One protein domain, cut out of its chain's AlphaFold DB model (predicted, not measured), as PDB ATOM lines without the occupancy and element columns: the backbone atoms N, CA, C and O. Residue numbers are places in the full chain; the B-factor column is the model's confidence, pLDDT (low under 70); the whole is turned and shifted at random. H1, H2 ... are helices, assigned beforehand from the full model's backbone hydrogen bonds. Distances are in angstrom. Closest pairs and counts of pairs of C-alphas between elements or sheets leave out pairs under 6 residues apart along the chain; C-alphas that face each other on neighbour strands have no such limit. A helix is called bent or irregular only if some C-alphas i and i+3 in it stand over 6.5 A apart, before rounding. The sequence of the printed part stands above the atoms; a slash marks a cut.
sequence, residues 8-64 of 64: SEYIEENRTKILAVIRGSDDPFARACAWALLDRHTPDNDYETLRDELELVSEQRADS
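What this domain is: This is residues 8 to 64 of the 64 residues of an uncharacterized protein of Halogranum amylolyticum (UniProt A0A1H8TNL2). A short helical hairpin of H1 and H2 makes the body, and a third helix, H3, turns back past it without touching it and sticks out as an arm with residues 51 to 62. H1 is kinked near residue 15, and the arm with the last residues, 63 and 64, makes much of the length. The printed part has 57 residues with three named helices, H1, H2 and H3 in that order, no named strand, and the class all helix. It is only just compact, close to loose, with a radius of gyration of the C-alphas of 12.1 A, and elongated, spanning 40 by 23 by 16 A.

How they stand to each other: H1, residues 8 to 24, has a kink of 66 degrees near residue 15. It is irregular: C-alphas 13 and 16 are 8.1 A apart. A tight link of 3 residues joins it to H2, residues 28 to 41, and the two form a helical hairpin. They touch; their closest C-alphas are those of Ile 22 and Arg 31, 4.8 A apart. Their lines stand at a shallow tilt of 30 degrees, opposite ways. A tight link of 5 residues follows, then H3, residues 47 to 62, which is apart from H1 and from H2. In H3 every O i to N i+4 pair is within hydrogen-bond range, against 11 of 13 in H1 and 9 of 10 in H2.

Where its parts are: H1 begins with C-alpha 8 at (-1.527, 17.578, 18.322) and measures 22.7 A from first to last C-alpha. H2 measures 20.5 A and begins at (0.673, 22.404, -4.163). H3 measures 23.0 A and ends with C-alpha 62 at (-9.962, 30.561, -14.277).

The domain as a whole: The two C-alphas farthest apart are those of Glu 9 and Asp 63, 39.7 A. The printed part has no cut and no long link. Its mean pLDDT is 76.6, and residues 40 to 50, 53 and 56 to 64 are under 70.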
ATOM      1  N   SER A   8      -0.537  16.543  18.003       83.62
ATOM      2  CA  SER A   8      -1.527  17.578  18.322       83.62
ATOM      3  C   SER A   8      -0.878  18.801  18.968       83.62
ATOM      4  O   SER A   8      -1.148  19.922  18.554       83.62
ATOM      5  N   GLU A   9       0.031  18.590  19.921       86.25
ATOM      6  CA  GLU A   9       0.774  19.677  20.574       86.25
ATOM      7  C   GLU A   9       1.664  20.416  19.570       86.25
ATOM      8  O   GLU A   9       1.641  21.641  19.494       86.25
ATOM      9  N   TYR A  10       2.362  19.674  18.705       87.50
ATOM     10  CA  TYR A  10       3.178  20.265  17.650       87.50
ATOM     11  C   TYR A  10       2.354  21.150  16.702       87.50
ATOM     12  O   TYR A  10       2.815  22.217  16.290       87.50
ATOM     13  N   ILE A  11       1.151  20.711  16.334       86.69
ATOM     14  CA  ILE A  11       0.285  21.431  15.396       86.69
ATOM     15  C   ILE A  11      -0.291  22.689  16.040       86.69
ATOM     16  O   ILE A  11      -0.278  23.734  15.394       86.69
ATOM     17  N   GLU A  12      -0.699  22.629  17.306       86.12
ATOM     18  CA  GLU A  12      -1.125  23.810  18.066       86.12
ATOM     19  C   GLU A  12       0.008  24.839  18.193       86.12
ATOM     20  O   GLU A  12      -0.149  26.000  17.807       86.12
ATOM     21  N   GLU A  13       1.202  24.409  18.614       91.44
ATOM     22  CA  GLU A  13       2.367  25.293  18.766       91.44
ATOM     23  C   GLU A  13       2.823  25.931  17.446       91.44
ATOM     24  O   GLU A  13       3.415  27.016  17.428       91.44
ATOM     25  N   ASN A  14       2.578  25.258  16.320       91.44
ATOM     26  CA  ASN A  14       3.046  25.687  15.005       91.44
ATOM     27  C   ASN A  14       1.913  26.118  14.064       91.44
ATOM     28  O   ASN A  14       2.185  26.381  12.889       91.44
ATOM     29  N   ARG A  15       0.680  26.286  14.561       87.69
ATOM     30  CA  ARG A  15      -0.516  26.590  13.757       87.69
ATOM     31  C   ARG A  15      -0.311  27.773  12.813       87.69
ATOM     32  O   ARG A  15      -0.567  27.671  11.617       87.69
ATOM     33  N   THR A  16       0.249  28.875  13.315       89.31
ATOM     34  CA  THR A  16       0.540  30.079  12.514       89.31
ATOM     35  C   THR A  16       1.524  29.807  11.375       89.31
ATOM     36  O   THR A  16       1.365  30.350  10.283       89.31
ATOM     37  N   LYS A  17       2.530  28.950  11.593       92.62
ATOM     38  CA  LYS A  17       3.511  28.585  10.558       92.62
ATOM     39  C   LYS A  17       2.878  27.687   9.498       92.62
ATOM     40  O   LYS A  17       3.116  27.894   8.315       92.62
ATOM     41  N   ILE A  18       2.042  26.735   9.915       90.69
ATOM     42  CA  ILE A  18       1.303  25.846   9.008       90.69
ATOM     43  C   ILE A  18       0.359  26.670   8.115       90.69
ATOM     44  O   ILE A  18       0.370  26.513   6.896       90.69
ATOM     45  N   LEU A  19      -0.363  27.636   8.693       87.44
ATOM     46  CA  LEU A  19      -1.196  28.579   7.937       87.44
ATOM     47  C   LEU A  19      -0.377  29.464   6.985       87.44
ATOM     48  O   LEU A  19      -0.831  29.771   5.885       87.44
ATOM     49  N   ALA A  20       0.838  29.863   7.368       89.94
ATOM     50  CA  ALA A  20       1.720  30.623   6.483       89.94
ATOM     51  C   ALA A  20       2.167  29.799   5.262       89.94
ATOM     52  O   ALA A  20       2.232  30.341   4.162       89.94
ATOM     53  N   VAL A  21       2.413  28.493   5.429       90.38
ATOM     54  CA  VAL A  21       2.712  27.579   4.310       90.38
ATOM     55  C   VAL A  21       1.520  27.478   3.362       90.38
ATOM     56  O   VAL A  21       1.707  27.567   2.152       90.38
ATOM     57  N   ILE A  22       0.301  27.358   3.893       89.00
ATOM     58  CA  ILE A  22      -0.923  27.325   3.079       89.00
ATOM     59  C   ILE A  22      -1.056  28.602   2.240       89.00
ATOM     60  O   ILE A  22      -1.325  28.524   1.045       89.00
ATOM     61  N   ARG A  23      -0.827  29.770   2.850       86.62
ATOM     62  CA  ARG A  23      -1.023  31.077   2.201       86.62
ATOM     63  C   ARG A  23       0.111  31.495   1.267       86.62
ATOM     64  O   ARG A  23      -0.129  32.274   0.355       86.62
ATOM     65  N   GLY A  24       1.339  31.061   1.542       84.88
ATOM     66  CA  GLY A  24       2.542  31.611   0.910       84.88
ATOM     67  C   GLY A  24       3.376  30.621   0.107       84.88
ATOM     68  O   GLY A  24       4.354  31.034  -0.507       84.88
ATOM     69  N   SER A  25       3.057  29.325   0.128       90.88
ATOM     70  CA  SER A  25       3.787  28.343  -0.674       90.88
ATOM     71  C   SER A  25       3.201  28.243  -2.076       90.88
ATOM     72  O   SER A  25       2.004  28.001  -2.226       90.88
ATOM     73  N   ASP A  26       4.052  28.317  -3.097       90.38
ATOM     74  CA  ASP A  26       3.660  28.044  -4.484       90.38
ATOM     75  C   ASP A  26       3.542  26.539  -4.778       90.38
ATOM     76  O   ASP A  26       2.850  26.150  -5.723       90.38
ATOM     77  N   ASP A  27       4.119  25.677  -3.932       89.44
ATOM     78  CA  ASP A  27       4.090  24.219  -4.083       89.44
ATOM     79  C   ASP A  27       2.747  23.619  -3.610       89.44
ATOM     80  O   ASP A  27       2.438  23.633  -2.411       89.44
ATOM     81  N   PRO A  28       1.940  23.036  -4.521       83.50
ATOM     82  CA  PRO A  28       0.673  22.404  -4.163       83.50
ATOM     83  C   PRO A  28       0.815  21.233  -3.186       83.50
ATOM     84  O   PRO A  28      -0.082  21.019  -2.370       83.50
ATOM     85  N   PHE A  29       1.921  20.486  -3.239       82.50
ATOM     86  CA  PHE A  29       2.145  19.354  -2.342       82.50
ATOM     87  C   PHE A  29       2.365  19.831  -0.902       82.50
ATOM     88  O   PHE A  29       1.726  19.327   0.022       82.50
ATOM     89  N   ALA A  30       3.191  20.864  -0.715       86.06
ATOM     90  CA  ALA A  30       3.423  21.475   0.591       86.06
ATOM     91  C   ALA A  30       2.126  22.013   1.220       86.06
ATOM     92  O   ALA A  30       1.863  21.768   2.402       86.06
ATOM     93  N   ARG A  31       1.278  22.684   0.425       88.69
ATOM     94  CA  ARG A  31      -0.037  23.161   0.888       88.69
ATOM     95  C   ARG A  31      -0.965  22.008   1.281       88.69
ATOM     96  O   ARG A  31      -1.606  22.082   2.324       88.69
ATOM     97  N   ALA A  32      -1.010  20.927   0.497       81.44
ATOM     98  CA  ALA A  32      -1.835  19.756   0.805       81.44
ATOM     99  C   ALA A  32      -1.402  19.059   2.106       81.44
ATOM    100  O   ALA A  32      -2.244  18.696   2.928       81.44
ATOM    101  N   CYS A  33      -0.093  18.920   2.338       85.12
ATOM    102  CA  CYS A  33       0.425  18.385   3.598       85.12
ATOM    103  C   CYS A  33       0.066  19.276   4.797       85.12
ATOM    104  O   CYS A  33      -0.314  18.758   5.844       85.12
ATOM    105  N   ALA A  34       0.153  20.600   4.647       87.62
ATOM    106  CA  ALA A  34      -0.212  21.548   5.697       87.62
ATOM    107  C   ALA A  34      -1.702  21.453   6.072       87.62
ATOM    108  O   ALA A  34      -2.034  21.423   7.257       87.62
ATOM    109  N   TRP A  35      -2.586  21.313   5.081       84.38
ATOM    110  CA  TRP A  35      -4.010  21.071   5.319       84.38
ATOM    111  C   TRP A  35      -4.278  19.746   6.033       84.38
ATOM    112  O   TRP A  35      -5.011  19.727   7.017       84.38
ATOM    113  N   ALA A  36      -3.638  18.657   5.601       84.75
ATOM    114  CA  ALA A  36      -3.807  17.343   6.225       84.75
ATOM    115  C   ALA A  36      -3.351  17.311   7.696       84.75
ATOM    116  O   ALA A  36      -3.913  16.570   8.503       84.75
ATOM    117  N   LEU A  37      -2.338  18.112   8.054       84.69
ATOM    118  CA  LEU A  37      -1.917  18.277   9.445       84.69
ATOM    119  C   LEU A  37      -3.029  18.931  10.275       84.69
ATOM    120  O   LEU A  37      -3.376  18.410  11.332       84.69
ATOM    121  N   LEU A  38      -3.624  20.020   9.783       83.38
ATOM    122  CA  LEU A  38      -4.705  20.711  10.489       83.38
ATOM    123  C   LEU A  38      -5.971  19.845  10.600       83.38
ATOM    124  O   LEU A  38      -6.535  19.733  11.682       83.38
ATOM    125  N   ASP A  39      -6.393  19.179   9.530       76.12
ATOM    126  CA  ASP A  39      -7.622  18.371   9.517       76.12
ATOM    127  C   ASP A  39      -7.585  17.207  10.529       76.12
ATOM    128  O   ASP A  39      -8.500  17.003  11.324       76.12
ATOM    129  N   ARG A  40      -6.469  16.468  10.573       69.88
ATOM    130  CA  ARG A  40      -6.364  15.236  11.370       69.88
ATOM    131  C   ARG A  40      -6.250  15.469  12.878       69.88
ATOM    132  O   ARG A  40      -6.617  14.592  13.661       69.88
ATOM    133  N   HIS A  41      -5.665  16.592  13.281       66.31
ATOM    134  CA  HIS A  41      -5.272  16.834  14.672       66.31
ATOM    135  C   HIS A  41      -5.896  18.090  15.285       66.31
ATOM    136  O   HIS A  41      -5.808  18.248  16.501       66.31
ATOM    137  N   THR A  42      -6.565  18.921  14.479       60.38
ATOM    138  CA  THR A  42      -7.435  20.017  14.926       60.38
ATOM    139  C   THR A  42      -8.807  19.885  14.248       60.38
ATOM    140  O   THR A  42      -9.081  20.589  13.278       60.38
ATOM    141  N   PRO A  43      -9.676  18.971  14.733       57.78
ATOM    142  CA  PRO A  43     -10.971  18.668  14.111       57.78
ATOM    143  C   PRO A  43     -11.986  19.827  14.166       57.78
ATOM    144  O   PRO A  43     -13.067  19.705  13.601       57.78
ATOM    145  N   ASP A  44     -11.646  20.947  14.813       56.09
ATOM    146  CA  ASP A  44     -12.467  22.165  14.862       56.09
ATOM    147  C   ASP A  44     -12.404  23.005  13.572       56.09
ATOM    148  O   ASP A  44     -13.052  24.050  13.485       56.09
ATOM    149  N   ASN A  45     -11.624  22.604  12.562       54.19
ATOM    150  CA  ASN A  45     -11.614  23.323  11.292       54.19
ATOM    151  C   ASN A  45     -12.850  22.961  10.461       54.19
ATOM    152  O   ASN A  45     -12.914  21.936   9.790       54.19
ATOM    153  N   ASP A  46     -13.817  23.869  10.541       62.50
ATOM    154  CA  ASP A  46     -15.045  23.958   9.766       62.50
ATOM    155  C   ASP A  46     -14.777  23.669   8.277       62.50
ATOM    156  O   ASP A  46     -14.233  24.498   7.543       62.50
ATOM    157  N   TYR A  47     -15.114  22.454   7.841       62.16
ATOM    158  CA  TYR A  47     -14.969  21.963   6.464       62.16
ATOM    159  C   TYR A  47     -15.536  22.948   5.427       62.16
ATOM    160  O   TYR A  47     -15.002  23.074   4.326       62.16
ATOM    161  N   GLU A  48     -16.579  23.687   5.812       62.00
ATOM    162  CA  GLU A  48     -17.170  24.786   5.047       62.00
ATOM    163  C   GLU A  48     -16.130  25.873   4.715       62.00
ATOM    164  O   GLU A  48     -15.977  26.239   3.557       62.00
ATOM    165  N   THR A  49     -15.322  26.307   5.688       63.25
ATOM    166  CA  THR A  49     -14.294  27.345   5.478       63.25
ATOM    167  C   THR A  49     -13.196  26.873   4.522       63.25
ATOM    168  O   THR A  49     -12.729  27.635   3.680       63.25
ATOM    169  N   LEU A  50     -12.788  25.602   4.620       66.94
ATOM    170  CA  LEU A  50     -11.802  25.016   3.707       66.94
ATOM    171  C   LEU A  50     -12.345  24.907   2.274       66.94
ATOM    172  O   LEU A  50     -11.617  25.167   1.314       66.94
ATOM    173  N   ARG A  51     -13.613  24.505   2.125       73.38
ATOM    174  CA  ARG A  51     -14.292  24.424   0.827       73.38
ATOM    175  C   ARG A  51     -14.366  25.801   0.173       73.38
ATOM    176  O   ARG A  51     -13.983  25.926  -0.988       73.38
ATOM    177  N   ASP A  52     -14.781  26.811   0.928       71.69
ATOM    178  CA  ASP A  52     -14.934  28.176   0.429       71.69
ATOM    179  C   ASP A  52     -13.572  28.780   0.010       71.69
ATOM    180  O   ASP A  52     -13.467  29.426  -1.034       71.69
ATOM    181  N   GLU A  53     -12.485  28.512   0.755       68.25
ATOM    182  CA  GLU A  53     -11.128  28.925   0.348       68.25
ATOM    183  C   GLU A  53     -10.647  28.210  -0.932       68.25
ATOM    184  O   GLU A  53      -9.984  28.822  -1.775       68.25
ATOM    185  N   LEU A  54     -10.977  26.924  -1.105       73.69
ATOM    186  CA  LEU A  54     -10.632  26.166  -2.314       73.69
ATOM    187  C   LEU A  54     -11.395  26.658  -3.550       73.69
ATOM    188  O   LEU A  54     -10.796  26.739  -4.627       73.69
ATOM    189  N   GLU A  55     -12.674  27.007  -3.402       72.81
ATOM    190  CA  GLU A  55     -13.471  27.613  -4.473       72.81
ATOM    191  C   GLU A  55     -12.861  28.945  -4.925       72.81
ATOM    192  O   GLU A  55     -12.553  29.095  -6.109       72.81
ATOM    193  N   LEU A  56     -12.541  29.844  -3.991       68.31
ATOM    194  CA  LEU A  56     -11.886  31.128  -4.278       68.31
ATOM    195  C   LEU A  56     -10.571  30.985  -5.066       68.31
ATOM    196  O   LEU A  56     -10.318  31.728  -6.014       68.31
ATOM    197  N   VAL A  57      -9.724  30.018  -4.699       69.19
ATOM    198  CA  VAL A  57      -8.461  29.750  -5.414       69.19
ATOM    199  C   VAL A  57      -8.714  29.171  -6.810       69.19
ATOM    200  O   VAL A  57      -7.946  29.434  -7.741       69.19
ATOM    201  N   SER A  58      -9.773  28.373  -6.974       65.56
ATOM    202  CA  SER A  58     -10.154  27.809  -8.271       65.56
ATOM    203  C   SER A  58     -10.662  28.881  -9.243       65.56
ATOM    204  O   SER A  58     -10.263  28.875 -10.408       65.56
ATOM    205  N   GLU A  59     -11.443  29.847  -8.754       68.00
ATOM    206  CA  GLU A  59     -11.980  30.962  -9.541       68.00
ATOM    207  C   GLU A  59     -10.868  31.917  -9.995       68.00
ATOM    208  O   GLU A  59     -10.785  32.268 -11.170       68.00
ATOM    209  N   GLN A  60      -9.916  32.239  -9.113       58.53
ATOM    210  CA  GLN A  60      -8.766  33.087  -9.459       58.53
ATOM    211  C   GLN A  60      -7.861  32.491 -10.549       58.53
ATOM    212  O   GLN A  60      -7.209  33.231 -11.285       58.53
ATOM    213  N   ARG A  61      -7.809  31.158 -10.671       54.03
ATOM    214  CA  ARG A  61      -7.073  30.471 -11.747       54.03
ATOM    215  C   ARG A  61      -7.829  30.421 -13.071       54.03
ATOM    216  O   ARG A  61      -7.186  30.201 -14.091       54.03
ATOM    217  N   ALA A  62      -9.152  30.564 -13.062       56.50
ATOM    218  CA  ALA A  62      -9.962  30.561 -14.277       56.50
ATOM    219  C   ALA A  62      -9.934  31.917 -15.006       56.50
ATOM    220  O   ALA A  62     -10.126  31.955 -16.218       56.50
ATOM    221  N   ASP A  63      -9.643  32.998 -14.275       52.16
ATOM    222  CA  ASP A  63      -9.597  34.375 -14.784       52.16
ATOM    223  C   ASP A  63      -8.184  34.869 -15.185       52.16
ATOM    224  O   ASP A  63      -8.029  36.034 -15.560       52.16
ATOM    225  N   SER A  64      -7.149  34.014 -15.114       49.38
ATOM    226  CA  SER A  64      -5.758  34.328 -15.521       49.38
ATOM    227  C   SER A  64      -5.314  33.619 -16.797       49.38
ATOM    228  O   SER A  64      -5.699  32.447 -16.999       49.38
TER     229      SER A  64